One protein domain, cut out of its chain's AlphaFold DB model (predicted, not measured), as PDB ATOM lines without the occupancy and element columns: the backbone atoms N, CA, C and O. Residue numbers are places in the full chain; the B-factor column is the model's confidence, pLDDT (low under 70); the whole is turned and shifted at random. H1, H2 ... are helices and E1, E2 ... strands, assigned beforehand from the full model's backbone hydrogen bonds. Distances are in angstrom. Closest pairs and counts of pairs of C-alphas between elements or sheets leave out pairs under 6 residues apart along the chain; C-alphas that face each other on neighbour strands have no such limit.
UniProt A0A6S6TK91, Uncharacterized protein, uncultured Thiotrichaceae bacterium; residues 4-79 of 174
ATOM      1  N   GLN A   4     173.382 216.451 188.719       89.69
ATOM      2  CA  GLN A   4     173.442 216.395 187.252       89.69
ATOM      3  C   GLN A   4     172.050 216.232 186.617       89.69
ATOM      4  O   GLN A   4     171.769 216.801 185.557       89.69
ATOM      5  N   GLU A   5     171.152 215.485 187.272       90.25
ATOM      6  CA  GLU A   5     169.768 215.312 186.817       90.25
ATOM      7  C   GLU A   5     169.010 216.639 186.892       90.25
ATOM      8  O   GLU A   5     168.312 217.001 185.943       90.25
ATOM      9  N   ILE A   6     169.182 217.390 187.983       92.06
ATOM     10  CA  ILE A   6     168.544 218.699 188.157       92.06
ATOM     11  C   ILE A   6     169.094 219.706 187.161       92.06
ATOM     12  O   ILE A   6     168.304 220.336 186.466       92.06
ATOM     13  N   GLN A   7     170.415 219.812 187.009       94.00
ATOM     14  CA  GLN A   7     171.023 220.677 185.992       94.00
ATOM     15  C   GLN A   7     170.467 220.384 184.597       94.00
ATOM     16  O   GLN A   7     170.123 221.298 183.845       94.00
ATOM     17  N   THR A   8     170.331 219.101 184.252       94.62
ATOM     18  CA  THR A   8     169.754 218.681 182.972       94.62
ATOM     19  C   THR A   8     168.290 219.104 182.850       94.62
ATOM     20  O   THR A   8     167.888 219.621 181.806       94.62
ATOM     21  N   LYS A   9     167.482 218.912 183.899       95.25
ATOM     22  CA  LYS A   9     166.059 219.282 183.901       95.25
ATOM     23  C   LYS A   9     165.862 220.797 183.836       95.25
ATOM     24  O   LYS A   9     165.079 221.245 183.008       95.25
ATOM     25  N   LEU A  10     166.620 221.578 184.607       95.81
ATOM     26  CA  LEU A  10     166.610 223.045 184.561       95.81
ATOM     27  C   LEU A  10     166.979 223.572 183.169       95.81
ATOM     28  O   LEU A  10     166.292 224.433 182.624       95.81
ATOM     29  N   ASN A  11     168.015 223.010 182.540       94.81
ATOM     30  CA  ASN A  11     168.398 223.391 181.179       94.81
ATOM     31  C   ASN A  11     167.311 223.092 180.137       94.81
ATOM     32  O   ASN A  11     167.196 223.820 179.151       94.81
ATOM     33  N   ARG A  12     166.523 222.033 180.356       95.81
ATOM     34  CA  ARG A  12     165.428 221.606 179.474       95.81
ATOM     35  C   ARG A  12     164.097 222.305 179.754       95.81
ATOM     36  O   ARG A  12     163.184 222.138 178.947       95.81
ATOM     37  N   LEU A  13     163.971 223.066 180.845       96.12
ATOM     38  CA  LEU A  13     162.758 223.834 181.116       96.12
ATOM     39  C   LEU A  13     162.519 224.853 179.984       96.12
ATOM     40  O   LEU A  13     163.422 225.637 179.664       96.12
ATOM     41  N   PRO A  14     161.324 224.854 179.365       95.88
ATOM     42  CA  PRO A  14     160.933 225.841 178.370       95.88
ATOM     43  C   PRO A  14     161.082 227.281 178.869       95.88
ATOM     44  O   PRO A  14     160.819 227.580 180.029       95.88
ATOM     45  N   GLN A  15     161.382 228.216 177.965       95.25
ATOM     46  CA  GLN A  15     161.487 229.637 178.327       95.25
ATOM     47  C   GLN A  15     160.199 230.199 178.951       95.25
ATOM     48  O   GLN A  15     160.251 231.045 179.839       95.25
ATOM     49  N   LYS A  16     159.032 229.710 178.511       96.62
ATOM     50  CA  LYS A  16     157.738 230.079 179.103       96.62
ATOM     51  C   LYS A  16     157.646 229.718 180.592       96.62
ATOM     52  O   LYS A  16     157.036 230.468 181.339       96.62
ATOM     53  N   ASP A  17     158.284 228.627 181.010       97.19
ATOM     54  CA  ASP A  17     158.243 228.127 182.382       97.19
ATOM     55  C   ASP A  17     159.160 228.982 183.264       97.19
ATOM     56  O   ASP A  17     158.748 229.416 184.335       97.19
ATOM     57  N   TRP A  18     160.351 229.341 182.767       97.38
ATOM     58  CA  TRP A  18     161.229 230.329 183.412       97.38
ATOM     59  C   TRP A  18     160.556 231.686 183.584       97.38
ATOM     60  O   TRP A  18     160.645 232.288 184.653       97.38
ATOM     61  N   LYS A  19     159.827 232.142 182.558       96.62
ATOM     62  CA  LYS A  19     159.024 233.361 182.652       96.62
ATOM     63  C   LYS A  19     157.927 233.233 183.709       96.62
ATOM     64  O   LYS A  19     157.783 234.130 184.523       96.62
ATOM     65  N   SER A  20     157.196 232.119 183.744       96.94
ATOM     66  CA  SER A  20     156.185 231.896 184.779       96.94
ATOM     67  C   SER A  20     156.776 231.914 186.189       96.94
ATOM     68  O   SER A  20     156.157 232.495 187.074       96.94
ATOM     69  N   ILE A  21     157.957 231.322 186.406       96.88
ATOM     70  CA  ILE A  21     158.639 231.359 187.713       96.88
ATOM     71  C   ILE A  21     159.027 232.798 188.072       96.88
ATOM     72  O   ILE A  21     158.777 233.232 189.194       96.88
ATOM     73  N   PHE A  22     159.586 233.548 187.118       96.62
ATOM     74  CA  PHE A  22     159.907 234.966 187.294       96.62
ATOM     75  C   PHE A  22     158.666 235.804 187.652       96.62
ATOM     76  O   PHE A  22     158.720 236.629 188.558       96.62
ATOM     77  N   ASP A  23     157.527 235.522 187.016       95.38
ATOM     78  CA  ASP A  23     156.239 236.183 187.266       95.38
ATOM     79  C   ASP A  23     155.552 235.721 188.577       95.38
ATOM     80  O   ASP A  23     154.442 236.160 188.886       95.38
ATOM     81  N   GLY A  24     156.191 234.845 189.366       93.56
ATOM     82  CA  GLY A  24     155.745 234.451 190.707       93.56
ATOM     83  C   GLY A  24     155.310 232.991 190.865       93.56
ATOM     84  O   GLY A  24     154.937 232.597 191.968       93.56
ATOM     85  N   ALA A  25     155.367 232.172 189.811       96.25
ATOM     86  CA  ALA A  25     155.214 230.726 189.960       96.25
ATOM     87  C   ALA A  25     156.415 230.114 190.706       96.25
ATOM     88  O   ALA A  25     157.485 230.709 190.840       96.25
ATOM     89  N   GLN A  26     156.242 228.889 191.181       96.56
ATOM     90  CA  GLN A  26     157.249 228.146 191.928       96.56
ATOM     91  C   GLN A  26     157.624 226.879 191.171       96.56
ATOM     92  O   GLN A  26     156.774 226.204 190.588       96.56
ATOM     93  N   LEU A  27     158.911 226.550 191.188       96.75
ATOM     94  CA  LEU A  27     159.426 225.283 190.699       96.75
ATOM     95  C   LEU A  27     159.503 224.304 191.869       96.75
ATOM     96  O   LEU A  27     160.145 224.586 192.881       96.75
ATOM     97  N   VAL A  28     158.855 223.158 191.720       95.81
ATOM     98  CA  VAL A  28     158.647 222.169 192.782       95.81
ATOM     99  C   VAL A  28     159.307 220.852 192.393       95.81
ATOM    100  O   VAL A  28     159.195 220.423 191.239       95.81
ATOM    101  N   ILE A  29     159.972 220.202 193.352       94.69
ATOM    102  CA  ILE A  29     160.445 218.821 193.202       94.69
ATOM    103  C   ILE A  29     159.287 217.866 193.503       94.69
ATOM    104  O   ILE A  29     158.668 217.943 194.558       94.69
ATOM    105  N   HIS A  30     159.011 216.949 192.578       91.56
ATOM    106  CA  HIS A  30     158.005 215.904 192.745       91.56
ATOM    107  C   HIS A  30     158.671 214.524 192.755       91.56
ATOM    108  O   HIS A  30     159.368 214.171 191.793       91.56
ATOM    109  N   ASP A  31     158.434 213.752 193.823       89.94
ATOM    110  CA  ASP A  31     158.939 212.384 194.045       89.94
ATOM    111  C   ASP A  31     160.462 212.230 193.861       89.94
ATOM    112  O   ASP A  31     160.954 211.197 193.405       89.94
ATOM    113  N   ASP A  32     161.229 213.292 194.139       92.50
ATOM    114  CA  ASP A  32     162.675 213.351 193.884       92.50
ATOM    115  C   ASP A  32     163.074 212.929 192.466       92.50
ATOM    116  O   ASP A  32     164.175 212.402 192.255       92.50
ATOM    117  N   GLU A  33     162.178 213.122 191.498       89.88
ATOM    118  CA  GLU A  33     162.311 212.620 190.135       89.88
ATOM    119  C   GLU A  33     162.057 213.703 189.095       89.88
ATOM    120  O   GLU A  33     162.744 213.750 188.076       89.88
ATOM    121  N   SER A  34     161.085 214.584 189.312       91.75
ATOM    122  CA  SER A  34     160.700 215.585 188.317       91.75
ATOM    123  C   SER A  34     160.624 216.988 188.900       91.75
ATOM    124  O   SER A  34     160.523 217.173 190.110       91.75
ATOM    125  N   LEU A  35     160.721 217.971 188.005       94.75
ATOM    126  CA  LEU A  35     160.539 219.382 188.314       94.75
ATOM    127  C   LEU A  35     159.247 219.841 187.646       94.75
ATOM    128  O   LEU A  35     159.060 219.607 186.450       94.75
ATOM    129  N   THR A  36     158.370 220.483 188.411       94.12
ATOM    130  CA  THR A  36     157.081 220.984 187.919       94.12
ATOM    131  C   THR A  36     156.905 222.448 188.291       94.12
ATOM    132  O   THR A  36     157.255 222.850 189.397       94.12
ATOM    133  N   VAL A  37     156.385 223.254 187.364       95.88
ATOM    134  CA  VAL A  37     156.029 224.649 187.647       95.88
ATOM    135  C   VAL A  37     154.593 224.702 188.145       95.88
ATOM    136  O   VAL A  37     153.690 224.173 187.496       95.88
ATOM    137  N   GLN A  38     154.385 225.354 189.281       94.38
ATOM    138  CA  GLN A  38     153.083 225.510 189.917       94.38
ATOM    139  C   GLN A  38     152.840 226.979 190.252       94.38
ATOM    140  O   GLN A  38     153.728 227.666 190.745       94.38
ATOM    141  N   SER A  39     151.631 227.478 189.992       88.69
ATOM    142  CA  SER A  39     151.282 228.877 190.289       88.69
ATOM    143  C   SER A  39     151.137 229.152 191.788       88.69
ATOM    144  O   SER A  39     151.336 230.282 192.215       88.69
ATOM    145  N   GLN A  40     150.764 228.136 192.571       82.69
ATOM    146  CA  GLN A  40     150.654 228.187 194.028       82.69
ATOM    147  C   GLN A  40     151.047 226.823 194.599       82.69
ATOM    148  O   GLN A  40     150.233 225.906 194.658       82.69
ATOM    149  N   ALA A  41     152.305 226.695 194.991       82.62
ATOM    150  CA  ALA A  41     152.819 225.587 195.771       82.62
ATOM    151  C   ALA A  41     152.900 225.998 197.242       82.62
ATOM    152  O   ALA A  41     153.341 227.095 197.592       82.62
ATOM    153  N   ILE A  42     152.457 225.091 198.104       79.44
ATOM    154  CA  ILE A  42     152.499 225.257 199.561       79.44
ATOM    155  C   ILE A  42     153.650 224.474 200.199       79.44
ATOM    156  O   ILE A  42     153.962 224.709 201.360       79.44
ATOM    157  N   ASP A  43     154.277 223.568 199.446       82.44
ATOM    158  CA  ASP A  43     155.335 222.676 199.915       82.44
ATOM    159  C   ASP A  43     156.255 222.255 198.750       82.44
ATOM    160  O   ASP A  43     155.913 222.441 197.578       82.44
ATOM    161  N   ASN A  44     157.419 221.689 199.073       87.94
ATOM    162  CA  ASN A  44     158.412 221.153 198.137       87.94
ATOM    163  C   ASN A  44     158.956 222.172 197.124       87.94
ATOM    164  O   ASN A  44     159.410 221.813 196.031       87.94
ATOM    165  N   ILE A  45     158.937 223.453 197.493       93.44
ATOM    166  CA  ILE A  45     159.443 224.540 196.657       93.44
ATOM    167  C   ILE A  45     160.962 224.408 196.557       93.44
ATOM    168  O   ILE A  45     161.683 224.567 197.541       93.44
ATOM    169  N   PHE A  46     161.438 224.138 195.347       95.06
ATOM    170  CA  PHE A  46     162.857 224.074 195.022       95.06
ATOM    171  C   PHE A  46     163.407 225.435 194.593       95.06
ATOM    172  O   PHE A  46     164.531 225.779 194.940       95.06
ATOM    173  N   LEU A  47     162.617 226.217 193.850       95.44
ATOM    174  CA  LEU A  47     163.007 227.552 193.397       95.44
ATOM    175  C   LEU A  47     161.788 228.472 193.256       95.44
ATOM    176  O   LEU A  47     160.768 228.086 192.684       95.44
ATOM    177  N   SER A  48     161.926 229.718 193.704       94.12
ATOM    178  CA  SER A  48     161.024 230.830 193.385       94.12
ATOM    179  C   SER A  48     161.825 232.092 193.071       94.12
ATOM    180  O   SER A  48     162.956 232.238 193.530       94.12
ATOM    181  N   ALA A  49     161.237 233.034 192.326       92.44
ATOM    182  CA  ALA A  49     161.901 234.301 191.994       92.44
ATOM    183  C   ALA A  49     162.318 235.110 193.236       92.44
ATOM    184  O   ALA A  49     163.315 235.816 193.210       92.44
ATOM    185  N   SER A  50     161.612 234.959 194.359       90.50
ATOM    186  CA  SER A  50     161.969 235.602 195.630       90.50
ATOM    187  C   SER A  50     163.246 235.061 196.289       90.50
ATOM    188  O   SER A  50     163.719 235.662 197.248       90.50
ATOM    189  N   MET A  51     163.781 233.926 195.827       91.31
ATOM    190  CA  MET A  51     165.002 233.322 196.375       91.31
ATOM    191  C   MET A  51     166.278 233.855 195.716       91.31
ATOM    192  O   MET A  51     167.358 233.666 196.270       91.31
ATOM    193  N   ILE A  52     166.173 234.473 194.537       90.81
ATOM    194  CA  ILE A  52     167.317 234.904 193.732       90.81
ATOM    195  C   ILE A  52     167.050 236.319 193.215       90.81
ATOM    196  O   ILE A  52     166.086 236.543 192.486       90.81
ATOM    197  N   GLU A  53     167.914 237.272 193.561       89.62
ATOM    198  CA  GLU A  53     167.827 238.642 193.048       89.62
ATOM    199  C   GLU A  53     168.160 238.669 191.549       89.62
ATOM    200  O   GLU A  53     169.293 238.395 191.143       89.62
ATOM    201  N   THR A  54     167.154 238.966 190.720       92.06
ATOM    202  CA  THR A  54     167.264 238.989 189.252       92.06
ATOM    203  C   THR A  54     166.295 239.993 188.644       92.06
ATOM    204  O   THR A  54     165.208 240.193 189.187       92.06
ATOM    205  N   ASP A  55     166.648 240.545 187.480       92.44
ATOM    206  CA  ASP A  55     165.795 241.485 186.741       92.44
ATOM    207  C   ASP A  55     165.142 240.839 185.503       92.44
ATOM    208  O   ASP A  55     164.337 241.464 184.806       92.44
ATOM    209  N   SER A  56     165.466 239.573 185.208       95.62
ATOM    210  CA  SER A  56     164.897 238.838 184.075       95.62
ATOM    211  C   SER A  56     164.826 237.323 184.285       95.62
ATOM    212  O   SER A  56     165.592 236.725 185.041       95.62
ATOM    213  N   ALA A  57     163.944 236.669 183.523       95.88
ATOM    214  CA  ALA A  57     163.825 235.210 183.507       95.88
ATOM    215  C   ALA A  57     165.107 234.492 183.028       95.88
ATOM    216  O   ALA A  57     165.392 233.380 183.473       95.88
ATOM    217  N   ASP A  58     165.893 235.115 182.143       95.94
ATOM    218  CA  ASP A  58     167.161 234.551 181.662       95.94
ATOM    219  C   ASP A  58     168.253 234.609 182.736       95.94
ATOM    220  O   ASP A  58     168.998 233.646 182.927       95.94
ATOM    221  N   GLU A  59     168.322 235.712 183.483       96.06
ATOM    222  CA  GLU A  59     169.206 235.822 184.644       96.06
ATOM    223  C   GLU A  59     168.817 234.825 185.734       96.06
ATOM    224  O   GLU A  59     169.694 234.134 186.249       96.06
ATOM    225  N   LEU A  60     167.517 234.671 186.015       96.62
ATOM    226  CA  LEU A  60     167.004 233.657 186.940       96.62
ATOM    227  C   LEU A  60     167.450 232.251 186.558       96.62
ATOM    228  O   LEU A  60     167.964 231.521 187.404       96.62
ATOM    229  N   LYS A  61     167.329 231.888 185.279       96.69
ATOM    230  CA  LYS A  61     167.824 230.605 184.775       96.69
ATOM    231  C   LYS A  61     169.324 230.439 185.010       96.69
ATOM    232  O   LYS A  61     169.752 229.410 185.533       96.69
ATOM    233  N   ASN A  62     170.125 231.425 184.612       96.12
ATOM    234  CA  ASN A  62     171.583 231.343 184.702       96.12
ATOM    235  C   ASN A  62     172.059 231.261 186.157       96.12
ATOM    236  O   ASN A  62     172.915 230.437 186.478       96.12
ATOM    237  N   GLN A  63     171.471 232.063 187.045       95.88
ATOM    238  CA  GLN A  63     171.788 232.036 188.468       95.88
ATOM    239  C   GLN A  63     171.342 230.726 189.128       95.88
ATOM    240  O   GLN A  63     172.121 230.140 189.878       95.88
ATOM    241  N   ALA A  64     170.149 230.216 188.804       95.50
ATOM    242  CA  ALA A  64     169.678 228.928 189.312       95.50
ATOM    243  C   ALA A  64     170.590 227.765 188.884       95.50
ATOM    244  O   ALA A  64     170.873 226.870 189.677       95.50
ATOM    245  N   LEU A  65     171.094 227.784 187.645       95.75
ATOM    246  CA  LEU A  65     172.052 226.789 187.157       95.75
ATOM    247  C   LEU A  65     173.417 226.904 187.846       95.75
ATOM    248  O   LEU A  65     174.016 225.879 188.173       95.75
ATOM    249  N   ALA A  66     173.896 228.129 188.081       95.12
ATOM    250  CA  ALA A  66     175.165 228.379 188.761       95.12
ATOM    251  C   ALA A  66     175.133 227.982 190.247       95.12
ATOM    252  O   ALA A  66     176.154 227.578 190.793       95.12
ATOM    253  N   GLN A  67     173.965 228.070 190.888       94.56
ATOM    254  CA  GLN A  67     173.779 227.837 192.325       94.56
ATOM    255  C   GLN A  67     173.050 226.522 192.635       94.56
ATOM    256  O   GLN A  67     172.585 226.312 193.752       94.56
ATOM    257  N   VAL A  68     172.936 225.618 191.660       93.69
ATOM    258  CA  VAL A  68     172.117 224.401 191.769       93.69
ATOM    259  C   VAL A  68     172.486 223.509 192.958       93.69
ATOM    260  O   VAL A  68     171.599 222.923 193.571       93.69
ATOM    261  N   GLU A  69     173.773 223.412 193.299       92.62
ATOM    262  CA  GLU A  69     174.252 222.614 194.433       92.62
ATOM    263  C   GLU A  69     173.747 223.178 195.759       92.62
ATOM    264  O   GLU A  69     173.208 222.449 196.591       92.62
ATOM    265  N   GLU A  70     173.857 224.496 195.921       92.44
ATOM    266  CA  GLU A  70     173.405 225.197 197.115       92.44
ATOM    267  C   GLU A  70     171.880 225.136 197.233       92.44
ATOM    268  O   GLU A  70     171.365 224.786 198.293       92.44
ATOM    269  N   LEU A  71     171.151 225.364 196.135       93.69
ATOM    270  CA  LEU A  71     169.690 225.223 196.097       93.69
ATOM    271  C   LEU A  71     169.252 223.812 196.511       93.69
ATOM    272  O   LEU A  71     168.317 223.646 197.294       93.69
ATOM    273  N   LEU A  72     169.952 222.783 196.028       92.75
ATOM    274  CA  LEU A  72     169.642 221.396 196.355       92.75
ATOM    275  C   LEU A  72     169.952 221.055 197.814       92.75
ATOM    276  O   LEU A  72     169.143 220.415 198.488       92.75
ATOM    277  N   SER A  73     171.093 221.524 198.318       90.81
ATOM    278  CA  SER A  73     171.478 221.382 199.722       90.81
ATOM    279  C   SER A  73     170.454 222.051 200.639       90.81
ATOM    280  O   SER A  73     169.977 221.437 201.595       90.81
ATOM    281  N   GLN A  74     170.044 223.282 200.326       90.75
ATOM    282  CA  GLN A  74     169.021 224.007 201.080       90.75
ATOM    283  C   GLN A  74     167.663 223.304 201.038       90.75
ATOM    284  O   GLN A  74     166.991 223.223 202.069       90.75
ATOM    285  N   TYR A  75     167.283 222.752 199.885       93.44
ATOM    286  CA  TYR A  75     166.060 221.972 199.743       93.44
ATOM    287  C   TYR A  75     166.062 220.745 200.671       93.44
ATOM    288  O   TYR A  75     165.198 220.646 201.544       93.44
ATOM    289  N   TYR A  76     167.065 219.863 200.584       92.88
ATOM    290  CA  TYR A  76     167.115 218.628 201.389       92.88
ATOM    291  C   TYR A  76     167.538 218.826 202.851       92.88
ATOM    292  O   TYR A  76     167.527 217.890 203.660       92.88
ATOM    293  N   ARG A  77     167.906 220.047 203.250       89.12
ATOM    294  CA  ARG A  77     167.957 220.397 204.676       89.12
ATOM    295  C   ARG A  77     166.575 220.323 205.311       89.12
ATOM    296  O   ARG A  77     166.493 219.864 206.444       89.12
ATOM    297  N   LYS A  78     165.536 220.746 204.583       88.56
ATOM    298  CA  LYS A  78     164.164 220.886 205.092       88.56
ATOM    299  C   LYS A  78     163.219 219.791 204.615       88.56
ATOM    300  O   LYS A  78     162.270 219.481 205.320       88.56
ATOM    301  N   HIS A  79     163.483 219.205 203.452       90.94
ATOM    302  CA  HIS A  79     162.626 218.181 202.867       90.94
ATOM    303  C   HIS A  79     163.347 216.832 202.925       90.94
ATOM    304  O   HIS A  79     164.468 216.723 202.412       90.94
TER     305      HIS A  79
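AT A GLANCE: This is residues 4 to 79 of the 174 residues of an uncharacterized protein of uncultured Thiotrichaceae bacterium (UniProt A0A6S6TK91). A small antiparallel sheet of three strands has helix H2 over one face, while H1 and H4 graze the sheet near E2 and E3. H3 runs beside H1 the opposite way, and near its first residue, Ala 57, it meets H2 about perpendicular, while H1 and H2 stay apart. The printed part has 76 residues, in the order H1 H2 E1 E2 E3 H3 H4, with sheet order E2 E1 E3 and a mixed class. It is compact and rounded, with a radius of gyration of the C-alphas of 11.1 A and spans of 28 by 25 by 21 A.

HOW THE PARTS SIT: H1, residues 4 to 12, touches H3, residues 57 to 66, at a shallow tilt of 13 degrees, opposite ways; their closest C-alphas, Gln 7 and Leu 65, are 6.3 A apart. H2, residues 15 to 22, touches H3 about perpendicular, at 86 degrees, with the C-alphas of Lys 19 and Ala 57 closest at 5.2 A. H2 is on the sheet at a height of 9.0 A, over E1, residues 26 to 30. E1 and E2, residues 34 to 38, form an antiparallel hairpin, with N 28 and O 36 at 2.8 A. E1 is also antiparallel to E3, residues 45 to 48, with N 27 and O 47 at 2.8 A. H4, residues 68 to 78, only grazes the sheet; its closest C-alpha to E3 is Tyr 75, 6.1 A from that of Phe 46. Every O i to N i+4 pair is within hydrogen-bond range in H1, H2 and H3, and 6 of 7 in H4.

IN THESE COORDINATES: H1 begins at C-alpha 4 (173.442, 216.395, 187.252) and H4, 15.9 A long, ends at C-alpha 78 (164.164, 220.886, 205.092). H3 is 14.2 A long and E2 12.6 A.

THE WHOLE: The printed part has no cut and no long link. The C-alphas farthest apart, of Asp 31 and Asp 55, are 30.8 A apart. No printed residue is under 70 in pLDDT.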